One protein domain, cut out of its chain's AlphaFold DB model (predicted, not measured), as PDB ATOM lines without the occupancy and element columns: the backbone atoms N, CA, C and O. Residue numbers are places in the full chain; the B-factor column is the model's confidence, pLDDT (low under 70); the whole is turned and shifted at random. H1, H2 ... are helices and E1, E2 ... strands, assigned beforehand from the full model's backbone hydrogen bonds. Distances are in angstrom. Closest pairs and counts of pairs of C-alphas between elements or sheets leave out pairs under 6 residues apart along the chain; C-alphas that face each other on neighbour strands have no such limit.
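This is residues 6 to 92 of the 95 residues of the protein "EndoU_bacteria domain-containing protein" of Bacillus sp. TE8-1 (UniProt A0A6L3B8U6). Two small antiparallel sheets of three strands each make two lobes that come together at their edge strands E3 and E6. The sheet E4 E5 E6 has the one named helix, H1, packed across one of its faces, while the sheet E1 E2 E3 makes the other lobe without a named helix on it. The printed part has 87 residues, with the named elements in the order E1, E2, E3, H1, E4, E5, E6; the sheet orders are E1 E2 E3 and E4 E5 E6, and the class is mixed, helices and strands. The whole is compact, with a radius of gyration of the C-alphas of 13.2 A, and spans 32 by 27 by 21 A.

The strongly twisted sheet of E4, residues 65 to 69, E5, residues 75 to 81, and E6, residues 84 to 91, is a meander, each strand the antiparallel neighbour of the one before. In the hairpin E4 and E5, N 66 and O 78 are 2.8 A apart, within hydrogen-bond range. In the hairpin E5 and E6, N 79 and O 87 are 3.0 A apart, also within range. E6 bends by 52 degrees at residue 87. H1, residues 44 to 56, is on this sheet at a height over the sheet of 9.1 A, two layers with the helix on one face. It runs across the strands, at 81 degrees to E4 on the local plane, and lies over E4, E5 and, only just, E6, on which 3 of its C-alphas fall. The closest C-alphas of H1 and E4 are those of Ala 54 and Gly 68, 3.9 A apart. In H1 every O i to N i+4 pair is within hydrogen-bond range. The closest C-alphas of E6 and E3, residues 35 to 37, are those of Pro 90 and Ser 36, 6.1 A apart. E3 is an edge strand of the second meander, with E2, residues 20 to 26, and E1, residues 6 to 12. N 22 and O 35 are 2.9 A apart across the hairpin E2 and E3, and N 8 and O 23 are 2.8 A apart across the hairpin E1 and E2. H1 is not on this sheet, and E1 and H1 are apart.

E1 begins at C-alpha 6, (-45.210, -12.798, -23.393), and is 16.1 A long; E2 measures 17.8 A. H1 begins at C-alpha 44, (-40.686, -8.441, -7.303), and is 18.4 A long. E5 measures 19.2 A, and E6 measures 19.6 A and ends at C-alpha 91, (-27.538, -5.986, -18.900).

The two C-alphas farthest apart, those of Gly 28 and Asn 57, are 35.9 A apart. The printed part has no cut and no long link. The mean pLDDT of the printed part is 96.5, and no printed residue is under 70.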
ATOM      1  N   GLU A   6     -45.516 -11.366 -23.275       93.31
ATOM      2  CA  GLU A   6     -45.210 -12.798 -23.393       93.31
ATOM      3  C   GLU A   6     -43.746 -13.024 -23.792       93.31
ATOM      4  O   GLU A   6     -43.205 -12.340 -24.668       93.31
ATOM      5  N   ILE A   7     -43.105 -14.036 -23.200       94.00
ATOM      6  CA  ILE A   7     -41.835 -14.558 -23.710       94.00
ATOM      7  C   ILE A   7     -42.141 -15.494 -24.880       94.00
ATOM      8  O   ILE A   7     -42.720 -16.556 -24.690       94.00
ATOM      9  N   VAL A   8     -41.698 -15.127 -26.085       95.25
ATOM     10  CA  VAL A   8     -41.834 -15.968 -27.289       95.25
ATOM     11  C   VAL A   8     -40.802 -17.088 -27.274       95.25
ATOM     12  O   VAL A   8     -41.116 -18.242 -27.536       95.25
ATOM     13  N   ARG A   9     -39.538 -16.737 -27.006       95.12
ATOM     14  CA  ARG A   9     -38.449 -17.706 -26.832       95.12
ATOM     15  C   ARG A   9     -37.266 -17.094 -26.108       95.12
ATOM     16  O   ARG A   9     -36.889 -15.951 -26.376       95.12
ATOM     17  N   ILE A  10     -36.620 -17.897 -25.274       96.38
ATOM     18  CA  ILE A  10     -35.295 -17.585 -24.740       96.38
ATOM     19  C   ILE A  10     -34.291 -17.685 -25.895       96.38
ATOM     20  O   ILE A  10     -34.313 -18.635 -26.674       96.38
ATOM     21  N   THR A  11     -33.450 -16.665 -26.056       96.31
ATOM     22  CA  THR A  11     -32.424 -16.605 -27.111       96.31
ATOM     23  C   THR A  11     -31.019 -16.766 -26.566       96.31
ATOM     24  O   THR A  11     -30.136 -17.191 -27.300       96.31
ATOM     25  N   HIS A  12     -30.815 -16.423 -25.296       96.25
ATOM     26  CA  HIS A  12     -29.584 -16.668 -24.563       96.25
ATOM     27  C   HIS A  12     -29.978 -17.199 -23.192       96.25
ATOM     28  O   HIS A  12     -30.778 -16.555 -22.508       96.25
ATOM     29  N   ALA A  13     -29.454 -18.372 -22.833       95.94
ATOM     30  CA  ALA A  13     -29.670 -18.978 -21.526       95.94
ATOM     31  C   ALA A  13     -29.171 -18.051 -20.399       95.94
ATOM     32  O   ALA A  13     -28.365 -17.158 -20.674       95.94
ATOM     33  N   PRO A  14     -29.643 -18.237 -19.154       97.19
ATOM     34  CA  PRO A  14     -29.121 -17.504 -18.007       97.19
ATOM     35  C   PRO A  14     -27.592 -17.561 -17.943       97.19
ATOM     36  O   PRO A  14     -27.005 -18.633 -18.093       97.19
ATOM     37  N   ASN A  15     -26.953 -16.408 -17.744       96.44
ATOM     38  CA  ASN A  15     -25.522 -16.343 -17.462       96.44
ATOM     39  C   ASN A  15     -25.238 -16.703 -15.989       96.44
ATOM     40  O   ASN A  15     -26.147 -17.070 -15.246       96.44
ATOM     41  N   SER A  16     -23.984 -16.580 -15.544       95.38
ATOM     42  CA  SER A  16     -23.584 -16.905 -14.162       95.38
ATOM     43  C   SER A  16     -24.319 -16.102 -13.082       95.38
ATOM     44  O   SER A  16     -24.399 -16.553 -11.944       95.38
ATOM     45  N   ALA A  17     -24.879 -14.945 -13.435       95.94
ATOM     46  CA  ALA A  17     -25.683 -14.105 -12.556       95.94
ATOM     47  C   ALA A  17     -27.201 -14.311 -12.747       95.94
ATOM     48  O   ALA A  17     -27.998 -13.534 -12.232       95.94
ATOM     49  N   GLY A  18     -27.615 -15.306 -13.538       97.00
ATOM     50  CA  GLY A  18     -29.015 -15.638 -13.816       97.00
ATOM     51  C   GLY A  18     -29.711 -14.744 -14.853       97.00
ATOM     52  O   GLY A  18     -30.831 -15.044 -15.267       97.00
ATOM     53  N   VAL A  19     -29.062 -13.674 -15.329       98.12
ATOM     54  CA  VAL A  19     -29.618 -12.776 -16.355       98.12
ATOM     55  C   VAL A  19     -29.688 -13.515 -17.684       98.12
ATOM     56  O   VAL A  19     -28.716 -14.143 -18.096       98.12
ATOM     57  N   TYR A  20     -30.809 -13.411 -18.395       97.44
ATOM     58  CA  TYR A  20     -31.017 -14.081 -19.687       97.44
ATOM     59  C   TYR A  20     -31.578 -13.125 -20.742       97.44
ATOM     60  O   TYR A  20     -32.022 -12.021 -20.421       97.44
ATOM     61  N   ARG A  21     -31.565 -13.532 -22.021       97.44
ATOM     62  CA  ARG A  21     -32.213 -12.769 -23.105       97.44
ATOM     63  C   ARG A  21     -33.319 -13.564 -23.760       97.44
ATOM     64  O   ARG A  21     -33.179 -14.762 -24.002       97.44
ATOM     65  N   ALA A  22     -34.381 -12.869 -24.143       97.06
ATOM     66  CA  ALA A  22     -35.508 -13.455 -24.845       97.06
ATOM     67  C   ALA A  22     -36.049 -12.538 -25.948       97.06
ATOM     68  O   ALA A  22     -35.860 -11.317 -25.940       97.06
ATOM     69  N   LYS A  23     -36.730 -13.157 -26.913       97.12
ATOM     70  CA  LYS A  23     -37.636 -12.473 -27.833       97.12
ATOM     71  C   LYS A  23     -39.016 -12.457 -27.184       97.12
ATOM     72  O   LYS A  23     -39.442 -13.484 -26.656       97.12
ATOM     73  N   VAL A  24     -39.686 -11.310 -27.214       95.56
ATOM     74  CA  VAL A  24     -40.960 -11.100 -26.513       95.56
ATOM     75  C   VAL A  24     -42.009 -10.489 -27.423       95.56
ATOM     76  O   VAL A  24     -41.657  -9.837 -28.413       95.56
ATOM     77  N   LYS A  25     -43.280 -10.676 -27.067       95.19
ATOM     78  CA  LYS A  25     -44.371  -9.832 -27.555       95.19
ATOM     79  C   LYS A  25     -44.872  -8.930 -26.444       95.19
ATOM     80  O   LYS A  25     -44.865  -9.326 -25.281       95.19
ATOM     81  N   VAL A  26     -45.299  -7.737 -26.820       91.94
ATOM     82  CA  VAL A  26     -46.011  -6.804 -25.948       91.94
ATOM     83  C   VAL A  26     -47.256  -6.387 -26.708       91.94
ATOM     84  O   VAL A  26     -47.146  -5.993 -27.864       91.94
ATOM     85  N   ASP A  27     -48.426  -6.564 -26.098       91.31
ATOM     86  CA  ASP A  27     -49.723  -6.245 -26.708       91.31
ATOM     87  C   ASP A  27     -49.940  -6.913 -28.077       91.31
ATOM     88  O   ASP A  27     -50.483  -6.337 -29.013       91.31
ATOM     89  N   GLY A  28     -49.482  -8.163 -28.199       89.81
ATOM     90  CA  GLY A  28     -49.579  -8.956 -29.429       89.81
ATOM     91  C   GLY A  28     -48.498  -8.650 -30.473       89.81
ATOM     92  O   GLY A  28     -48.294  -9.455 -31.384       89.81
ATOM     93  N   GLU A  29     -47.734  -7.568 -30.316       92.38
ATOM     94  CA  GLU A  29     -46.669  -7.191 -31.240       92.38
ATOM     95  C   GLU A  29     -45.318  -7.769 -30.824       92.38
ATOM     96  O   GLU A  29     -44.842  -7.597 -29.700       92.38
ATOM     97  N   THR A  30     -44.658  -8.459 -31.754       93.00
ATOM     98  CA  THR A  30     -43.338  -9.040 -31.496       93.00
ATOM     99  C   THR A  30     -42.260  -7.967 -31.547       93.00
ATOM    100  O   THR A  30     -42.025  -7.366 -32.594       93.00
ATOM    101  N   LYS A  31     -41.514  -7.789 -30.452       92.19
ATOM    102  CA  LYS A  31     -40.384  -6.857 -30.437       92.19
ATOM    103  C   LYS A  31     -39.250  -7.374 -31.326       92.19
ATOM    104  O   LYS A  31     -38.844  -8.539 -31.248       92.19
ATOM    105  N   ASN A  32     -38.705  -6.476 -32.146       90.50
ATOM    106  CA  ASN A  32     -37.547  -6.766 -32.996       90.50
ATOM    107  C   ASN A  32     -36.269  -6.954 -32.168       90.50
ATOM    108  O   ASN A  32     -35.492  -7.875 -32.422       90.50
ATOM    109  N   ALA A  33     -36.072  -6.110 -31.153       91.12
ATOM    110  CA  ALA A  33     -34.922  -6.179 -30.263       91.12
ATOM    111  C   ALA A  33     -35.069  -7.292 -29.213       91.12
ATOM    112  O   ALA A  33     -36.149  -7.535 -28.671       91.12
ATOM    113  N   LEU A  34     -33.950  -7.937 -28.883       93.88
ATOM    114  CA  LEU A  34     -33.884  -8.886 -27.773       93.88
ATOM    115  C   LEU A  34     -33.900  -8.136 -26.442       93.88
ATOM    116  O   LEU A  34     -33.065  -7.257 -26.225       93.88
ATOM    117  N   SER A  35     -34.794  -8.547 -25.549       95.06
ATOM    118  CA  SER A  35     -34.903  -8.001 -24.195       95.06
ATOM    119  C   SER A  35     -34.094  -8.852 -23.219       95.06
ATOM    120  O   SER A  35     -33.986 -10.067 -23.400       95.06
ATOM    121  N   SER A  36     -33.507  -8.207 -22.216       97.06
ATOM    122  CA  SER A  36     -32.772  -8.859 -21.130       97.06
ATOM    123  C   SER A  36     -33.641  -8.885 -19.877       97.06
ATOM    124  O   SER A  36     -34.371  -7.931 -19.621       97.06
ATOM    125  N   PHE A  37     -33.566  -9.969 -19.113       96.94
ATOM    126  CA  PHE A  37     -34.440 -10.229 -17.972       96.94
ATOM    127  C   PHE A  37     -33.634 -10.598 -16.735       96.94
ATOM    128  O   PHE A  37     -32.574 -11.220 -16.847       96.94
ATOM    129  N   SER A  38     -34.160 -10.220 -15.570       97.38
ATOM    130  CA  SER A  38     -33.633 -10.630 -14.266       97.38
ATOM    131  C   SER A  38     -33.719 -12.152 -14.115       97.38
ATOM    132  O   SER A  38     -34.437 -12.789 -14.895       97.38
ATOM    133  N   PRO A  39     -33.012 -12.753 -13.144       97.31
ATOM    134  CA  PRO A  39     -33.112 -14.186 -12.891       97.31
ATOM    135  C   PRO A  39     -34.567 -14.644 -12.765       97.31
ATOM    136  O   PRO A  39     -35.419 -13.947 -12.217       97.31
ATOM    137  N   LYS A  40     -34.877 -15.796 -13.366       94.25
ATOM    138  CA  LYS A  40     -36.261 -16.265 -13.548       94.25
ATOM    139  C   LYS A  40     -36.958 -16.595 -12.222       94.25
ATOM    140  O   LYS A  40     -38.181 -16.577 -12.154       94.25
ATOM    141  N   ASP A  41     -36.173 -16.941 -11.218       95.50
ATOM    142  CA  ASP A  41     -36.569 -17.291  -9.860       95.50
ATOM    143  C   ASP A  41     -36.711 -16.076  -8.934       95.50
ATOM    144  O   ASP A  41     -37.127 -16.242  -7.792       95.50
ATOM    145  N   TRP A  42     -36.404 -14.865  -9.412       97.25
ATOM    146  CA  TRP A  42     -36.546 -13.660  -8.604       97.25
ATOM    147  C   TRP A  42     -37.989 -13.204  -8.465       97.25
ATOM    148  O   TRP A  42     -38.748 -13.129  -9.437       97.25
ATOM    149  N   ASP A  43     -38.330 -12.800  -7.247       97.19
ATOM    150  CA  ASP A  43     -39.570 -12.099  -6.968       97.19
ATOM    151  C   ASP A  43     -39.470 -10.587  -7.256       97.19
ATOM    152  O   ASP A  43     -38.433 -10.030  -7.635       97.19
ATOM    153  N   ARG A  44     -40.598  -9.890  -7.080       96.19
ATOM    154  CA  ARG A  44     -40.686  -8.441  -7.303       96.19
ATOM    155  C   ARG A  44     -39.762  -7.645  -6.377       96.19
ATOM    156  O   ARG A  44     -39.260  -6.608  -6.806       96.19
ATOM    157  N   VAL A  45     -39.584  -8.076  -5.129       97.94
ATOM    158  CA  VAL A  45     -38.765  -7.363  -4.139       97.94
ATOM    159  C   VAL A  45     -37.304  -7.439  -4.556       97.94
ATOM    160  O   VAL A  45     -36.672  -6.400  -4.698       97.94
ATOM    161  N   GLN A  46     -36.812  -8.628  -4.903       98.38
ATOM    162  CA  GLN A  46     -35.438  -8.824  -5.373       98.38
ATOM    163  C   GLN A  46     -35.130  -8.005  -6.635       98.38
ATOM    164  O   GLN A  46     -34.070  -7.386  -6.748       98.38
ATOM    165  N   VAL A  47     -36.076  -7.943  -7.580       98.00
ATOM    166  CA  VAL A  47     -35.936  -7.088  -8.769       98.00
ATOM    167  C   VAL A  47     -35.820  -5.615  -8.373       98.00
ATOM    168  O   VAL A  47     -34.895  -4.941  -8.831       98.00
ATOM    169  N   LEU A  48     -36.721  -5.112  -7.526       98.19
ATOM    170  CA  LEU A  48     -36.707  -3.711  -7.092       98.19
ATOM    171  C   LEU A  48     -35.445  -3.362  -6.300       98.19
ATOM    172  O   LEU A  48     -34.856  -2.311  -6.549       98.19
ATOM    173  N   ASP A  49     -34.995  -4.249  -5.417       98.44
ATOM    174  CA  ASP A  49     -33.782  -4.061  -4.622       98.44
ATOM    175  C   ASP A  49     -32.541  -3.986  -5.512       98.44
ATOM    176  O   ASP A  49     -31.702  -3.110  -5.316       98.44
ATOM    177  N   SER A  50     -32.451  -4.812  -6.560       98.38
ATOM    178  CA  SER A  50     -31.337  -4.730  -7.514       98.38
ATOM    179  C   SER A  50     -31.318  -3.423  -8.314       98.38
ATOM    180  O   SER A  50     -30.248  -2.893  -8.617       98.38
ATOM    181  N   ILE A  51     -32.496  -2.877  -8.641       98.56
ATOM    182  CA  ILE A  51     -32.619  -1.578  -9.312       98.56
ATOM    183  C   ILE A  51     -32.234  -0.464  -8.342       98.56
ATOM    184  O   ILE A  51     -31.516   0.449  -8.738       98.56
ATOM    185  N   LYS A  52     -32.675  -0.542  -7.080       98.38
ATOM    186  CA  LYS A  52     -32.322   0.417  -6.029       98.38
ATOM    187  C   LYS A  52     -30.813   0.441  -5.792       98.38
ATOM    188  O   LYS A  52     -30.214   1.506  -5.869       98.38
ATOM    189  N   GLU A  53     -30.198  -0.724  -5.597       98.62
ATOM    190  CA  GLU A  53     -28.748  -0.866  -5.430       98.62
ATOM    191  C   GLU A  53     -27.998  -0.232  -6.606       98.62
ATOM    192  O   GLU A  53     -27.133   0.622  -6.413       98.62
ATOM    193  N   ALA A  54     -28.373  -0.596  -7.837       98.62
ATOM    194  CA  ALA A  54     -27.758  -0.036  -9.030       98.62
ATOM    195  C   ALA A  54     -27.994   1.477  -9.156       98.62
ATOM    196  O   ALA A  54     -27.108   2.197  -9.609       98.62
ATOM    197  N   TYR A  55     -29.162   1.987  -8.766       98.25
ATOM    198  CA  TYR A  55     -29.448   3.420  -8.774       98.25
ATOM    199  C   TYR A  55     -28.567   4.180  -7.780       98.25
ATOM    200  O   TYR A  55     -28.078   5.264  -8.112       98.25
ATOM    201  N   ASP A  56     -28.339   3.622  -6.594       98.25
ATOM    202  CA  ASP A  56     -27.544   4.249  -5.535       98.25
ATOM    203  C   ASP A  56     -26.054   4.350  -5.917       98.25
ATOM    204  O   ASP A  56     -25.375   5.285  -5.497       98.25
ATOM    205  N   ASN A  57     -25.557   3.452  -6.781       98.38
ATOM    206  CA  ASN A  57     -24.170   3.452  -7.271       98.38
ATOM    207  C   ASN A  57     -24.006   3.780  -8.769       98.38
ATOM    208  O   ASN A  57     -22.944   3.539  -9.352       98.38
ATOM    209  N   LYS A  58     -25.048   4.324  -9.408       98.19
ATOM    210  CA  LYS A  58     -25.065   4.567 -10.856       98.19
ATOM    211  C   LYS A  58     -23.995   5.561 -11.308       98.19
ATOM    212  O   LYS A  58     -23.771   6.592 -10.677       98.19
ATOM    213  N   ILE A  59     -23.440   5.308 -12.488       98.25
ATOM    214  CA  ILE A  59     -22.638   6.268 -13.249       98.25
ATOM    215  C   ILE A  59     -23.387   6.679 -14.514       98.25
ATOM    216  O   ILE A  59     -24.062   5.859 -15.140       98.25
ATOM    217  N   GLN A  60     -23.278   7.948 -14.898       97.88
ATOM    218  CA  GLN A  60     -23.820   8.428 -16.165       97.88
ATOM    219  C   GLN A  60     -22.915   7.969 -17.313       97.88
ATOM    220  O   GLN A  60     -21.705   8.179 -17.268       97.88
ATOM    221  N   VAL A  61     -23.495   7.332 -18.329       97.62
ATOM    222  CA  VAL A  61     -22.767   6.839 -19.515       97.62
ATOM    223  C   VAL A  61     -23.196   7.536 -20.810       97.62
ATOM    224  O   VAL A  61     -22.519   7.404 -21.822       97.62
ATOM    225  N   ASP A  62     -24.317   8.261 -20.781       95.75
ATOM    226  CA  ASP A  62     -24.846   9.103 -21.863       95.75
ATOM    227  C   ASP A  62     -25.792  10.161 -21.250       95.75
ATOM    228  O   ASP A  62     -26.089  10.119 -20.056       95.75
ATOM    229  N   THR A  63     -26.333  11.071 -22.058       94.94
ATOM    230  CA  THR A  63     -27.197  12.199 -21.658       94.94
ATOM    231  C   THR A  63     -28.255  11.815 -20.621       94.94
ATOM    232  O   THR A  63     -28.370  12.454 -19.583       94.94
ATOM    233  N   VAL A  64     -29.006  10.743 -20.873       97.44
ATOM    234  CA  VAL A  64     -30.066  10.252 -19.970       97.44
ATOM    235  C   VAL A  64     -29.827   8.814 -19.519       97.44
ATOM    236  O   VAL A  64     -30.684   8.227 -18.864       97.44
ATOM    237  N   ARG A  65     -28.688   8.218 -19.889       98.19
ATOM    238  CA  ARG A  65     -28.400   6.800 -19.660       98.19
ATOM    239  C   ARG A  65     -27.416   6.639 -18.522       98.19
ATOM    240  O   ARG A  65     -26.351   7.254 -18.509       98.19
ATOM    241  N   TYR A  66     -27.760   5.746 -17.612       98.56
ATOM    242  CA  TYR A  66     -26.993   5.451 -16.419       98.56
ATOM    243  C   TYR A  66     -26.810   3.949 -16.287       98.56
ATOM    244  O   TYR A  66     -27.660   3.171 -16.715       98.56
ATOM    245  N   VAL A  67     -25.703   3.538 -15.685       98.56
ATOM    246  CA  VAL A  67     -25.428   2.129 -15.417       98.56
ATOM    247  C   VAL A  67     -24.969   1.982 -13.978       98.56
ATOM    248  O   VAL A  67     -24.055   2.683 -13.552       98.56
ATOM    249  N   GLY A  68     -25.593   1.067 -13.246       98.50
ATOM    250  CA  GLY A  68     -25.190   0.679 -11.896       98.50
ATOM    251  C   GLY A  68     -24.789  -0.789 -11.829       98.50
ATOM    252  O   GLY A  68     -25.177  -1.591 -12.683       98.50
ATOM    253  N   GLN A  69     -23.993  -1.137 -10.828       98.31
ATOM    254  CA  GLN A  69     -23.532  -2.496 -10.564       98.31
ATOM    255  C   GLN A  69     -24.351  -3.102  -9.424       98.31
ATOM    256  O   GLN A  69     -24.583  -2.446  -8.414       98.31
ATOM    257  N   THR A  70     -24.748  -4.364  -9.566       98.19
ATOM    258  CA  THR A  70     -25.354  -5.129  -8.472       98.19
ATOM    259  C   THR A  70     -24.304  -6.002  -7.793       98.19
ATOM    260  O   THR A  70     -23.369  -6.493  -8.445       98.19
ATOM    261  N   SER A  71     -24.481  -6.251  -6.498       97.19
ATOM    262  CA  SER A  71     -23.731  -7.261  -5.731       97.19
ATOM    263  C   SER A  71     -23.942  -8.680  -6.268       97.19
ATOM    264  O   SER A  71     -23.086  -9.543  -6.101       97.19
ATOM    265  N   HIS A  72     -25.029  -8.894  -7.013       95.62
ATOM    266  CA  HIS A  72     -25.351 -10.134  -7.721       95.62
ATOM    267  C   HIS A  72     -24.541 -10.338  -9.017       95.62
ATOM    268  O   HIS A  72     -24.753 -11.311  -9.737       95.62
ATOM    269  N   GLY A  73     -23.610  -9.436  -9.344       95.81
ATOM    270  CA  GLY A  73     -22.635  -9.649 -10.416       95.81
ATOM    271  C   GLY A  73     -23.101  -9.251 -11.818       95.81
ATOM    272  O   GLY A  73     -22.406  -9.540 -12.795       95.81
ATOM    273  N   PHE A  74     -24.220  -8.536 -11.949       97.56
ATOM    274  CA  PHE A  74     -24.666  -7.955 -13.218       97.56
ATOM    275  C   PHE A  74     -24.854  -6.440 -13.108       97.56
ATOM    276  O   PHE A  74     -24.822  -5.862 -12.027       97.56
ATOM    277  N   LYS A  75     -25.005  -5.773 -14.251       98.38
ATOM    278  CA  LYS A  75     -25.268  -4.332 -14.299       98.38
ATOM    279  C   LYS A  75     -26.732  -4.076 -14.607       98.38
ATOM    280  O   LYS A  75     -27.322  -4.840 -15.365       98.38
ATOM    281  N   VAL A  76     -27.287  -2.992 -14.085       98.62
ATOM    282  CA  VAL A  76     -28.597  -2.476 -14.497       98.62
ATOM    283  C   VAL A  76     -28.366  -1.205 -15.297       98.62
ATOM    284  O   VAL A  76     -27.699  -0.284 -14.824       98.62
ATOM    285  N   GLU A  77     -28.895  -1.168 -16.514       98.56
ATOM    286  CA  GLU A  77     -28.952   0.048 -17.319       98.56
ATOM    287  C   GLU A  77     -30.287   0.741 -17.069       98.56
ATOM    288  O   GLU A  77     -31.337   0.098 -17.010       98.56
ATOM    289  N   MET A  78     -30.229   2.056 -16.896       98.56
ATOM    290  CA  MET A  78     -31.365   2.903 -16.575       98.56
ATOM    291  C   MET A  78     -31.421   4.091 -17.526       98.56
ATOM    292  O   MET A  78     -30.390   4.679 -17.855       98.56
ATOM    293  N   ILE A  79     -32.635   4.484 -17.907       98.25
ATOM    294  CA  ILE A  79     -32.895   5.801 -18.490       98.25
ATOM    295  C   ILE A  79     -33.541   6.659 -17.413       98.25
ATOM    296  O   ILE A  79     -34.596   6.294 -16.890       98.25
ATOM    297  N   ILE A  80     -32.902   7.778 -17.083       98.00
ATOM    298  CA  ILE A  80     -33.344   8.699 -16.038       98.00
ATOM    299  C   ILE A  80     -33.557  10.074 -16.663       98.00
ATOM    300  O   ILE A  80     -32.648  10.633 -17.277       98.00
ATOM    301  N   GLN A  81     -34.760  10.616 -16.500       96.81
ATOM    302  CA  GLN A  81     -35.153  11.940 -16.980       96.81
ATOM    303  C   GLN A  81     -35.897  12.661 -15.863       96.81
ATOM    304  O   GLN A  81     -36.699  12.046 -15.174       96.81
ATOM    305  N   ASN A  82     -35.612  13.949 -15.654       95.06
ATOM    306  CA  ASN A  82     -36.228  14.748 -14.583       95.06
ATOM    307  C   ASN A  82     -36.153  14.075 -13.199       95.06
ATOM    308  O   ASN A  82     -37.077  14.160 -12.401       95.06
ATOM    309  N   ASN A  83     -35.031  13.400 -12.925       90.62
ATOM    310  CA  ASN A  83     -34.782  12.653 -11.691       90.62
ATOM    311  C   ASN A  83     -35.672  11.408 -11.470       90.62
ATOM    312  O   ASN A  83     -35.599  10.793 -10.407       90.62
ATOM    313  N   GLU A  84     -36.441  10.988 -12.477       96.06
ATOM    314  CA  GLU A  84     -37.286   9.792 -12.461       96.06
ATOM    315  C   GLU A  84     -36.704   8.680 -13.340       96.06
ATOM    316  O   GLU A  84     -36.158   8.931 -14.417       96.06
ATOM    317  N   ILE A  85     -36.828   7.427 -12.890       96.44
ATOM    318  CA  ILE A  85     -36.465   6.252 -13.690       96.44
ATOM    319  C   ILE A  85     -37.587   5.988 -14.697       96.44
ATOM    320  O   ILE A  85     -38.688   5.600 -14.314       96.44
ATOM    321  N   ILE A  86     -37.288   6.134 -15.988       97.38
ATOM    322  CA  ILE A  86     -38.217   5.824 -17.085       97.38
ATOM    323  C   ILE A  86     -38.158   4.334 -17.442       97.38
ATOM    324  O   ILE A  86     -39.173   3.705 -17.734       97.38
ATOM    325  N   THR A  87     -36.959   3.752 -17.422       95.38
ATOM    326  CA  THR A  87     -36.756   2.310 -17.587       95.38
ATOM    327  C   THR A  87     -35.523   1.857 -16.820       95.38
ATOM    328  O   THR A  87     -34.573   2.627 -16.669       95.38
ATOM    329  N   ALA A  88     -35.545   0.612 -16.351       97.69
ATOM    330  CA  ALA A  88     -34.430  -0.062 -15.707       97.69
ATOM    331  C   ALA A  88     -34.464  -1.547 -16.084       97.69
ATOM    332  O   ALA A  88     -35.501  -2.198 -15.944       97.69
ATOM    333  N   TYR A  89     -33.350  -2.088 -16.572       97.56
ATOM    334  CA  TYR A  89     -33.255  -3.500 -16.943       97.56
ATOM    335  C   TYR A  89     -31.836  -4.048 -16.752       97.56
ATOM    336  O   TYR A  89     -30.858  -3.306 -16.890       97.56
ATOM    337  N   PRO A  90     -31.687  -5.351 -16.457       98.12
ATOM    338  CA  PRO A  90     -30.375  -5.965 -16.337       98.12
ATOM    339  C   PRO A  90     -29.686  -6.063 -17.699       98.12
ATOM    340  O   PRO A  90     -30.298  -6.367 -18.725       98.12
ATOM    341  N   VAL A  91     -28.376  -5.859 -17.711       97.69
ATOM    342  CA  VAL A  91     -27.538  -5.986 -18.900       97.69
ATOM    343  C   VAL A  91     -27.003  -7.409 -18.972       97.69
ATOM    344  O   VAL A  91     -26.200  -7.838 -18.141       97.69
ATOM    345  N   TYR A  92     -27.422  -8.144 -19.999       96.94
ATOM    346  CA  TYR A  92     -26.887  -9.472 -20.271       96.94
ATOM    347  C   TYR A  92     -25.437  -9.384 -20.759       96.94
ATOM    348  O   TYR A  92     -25.152  -8.743 -21.774       96.94
TER     349      TYR A  92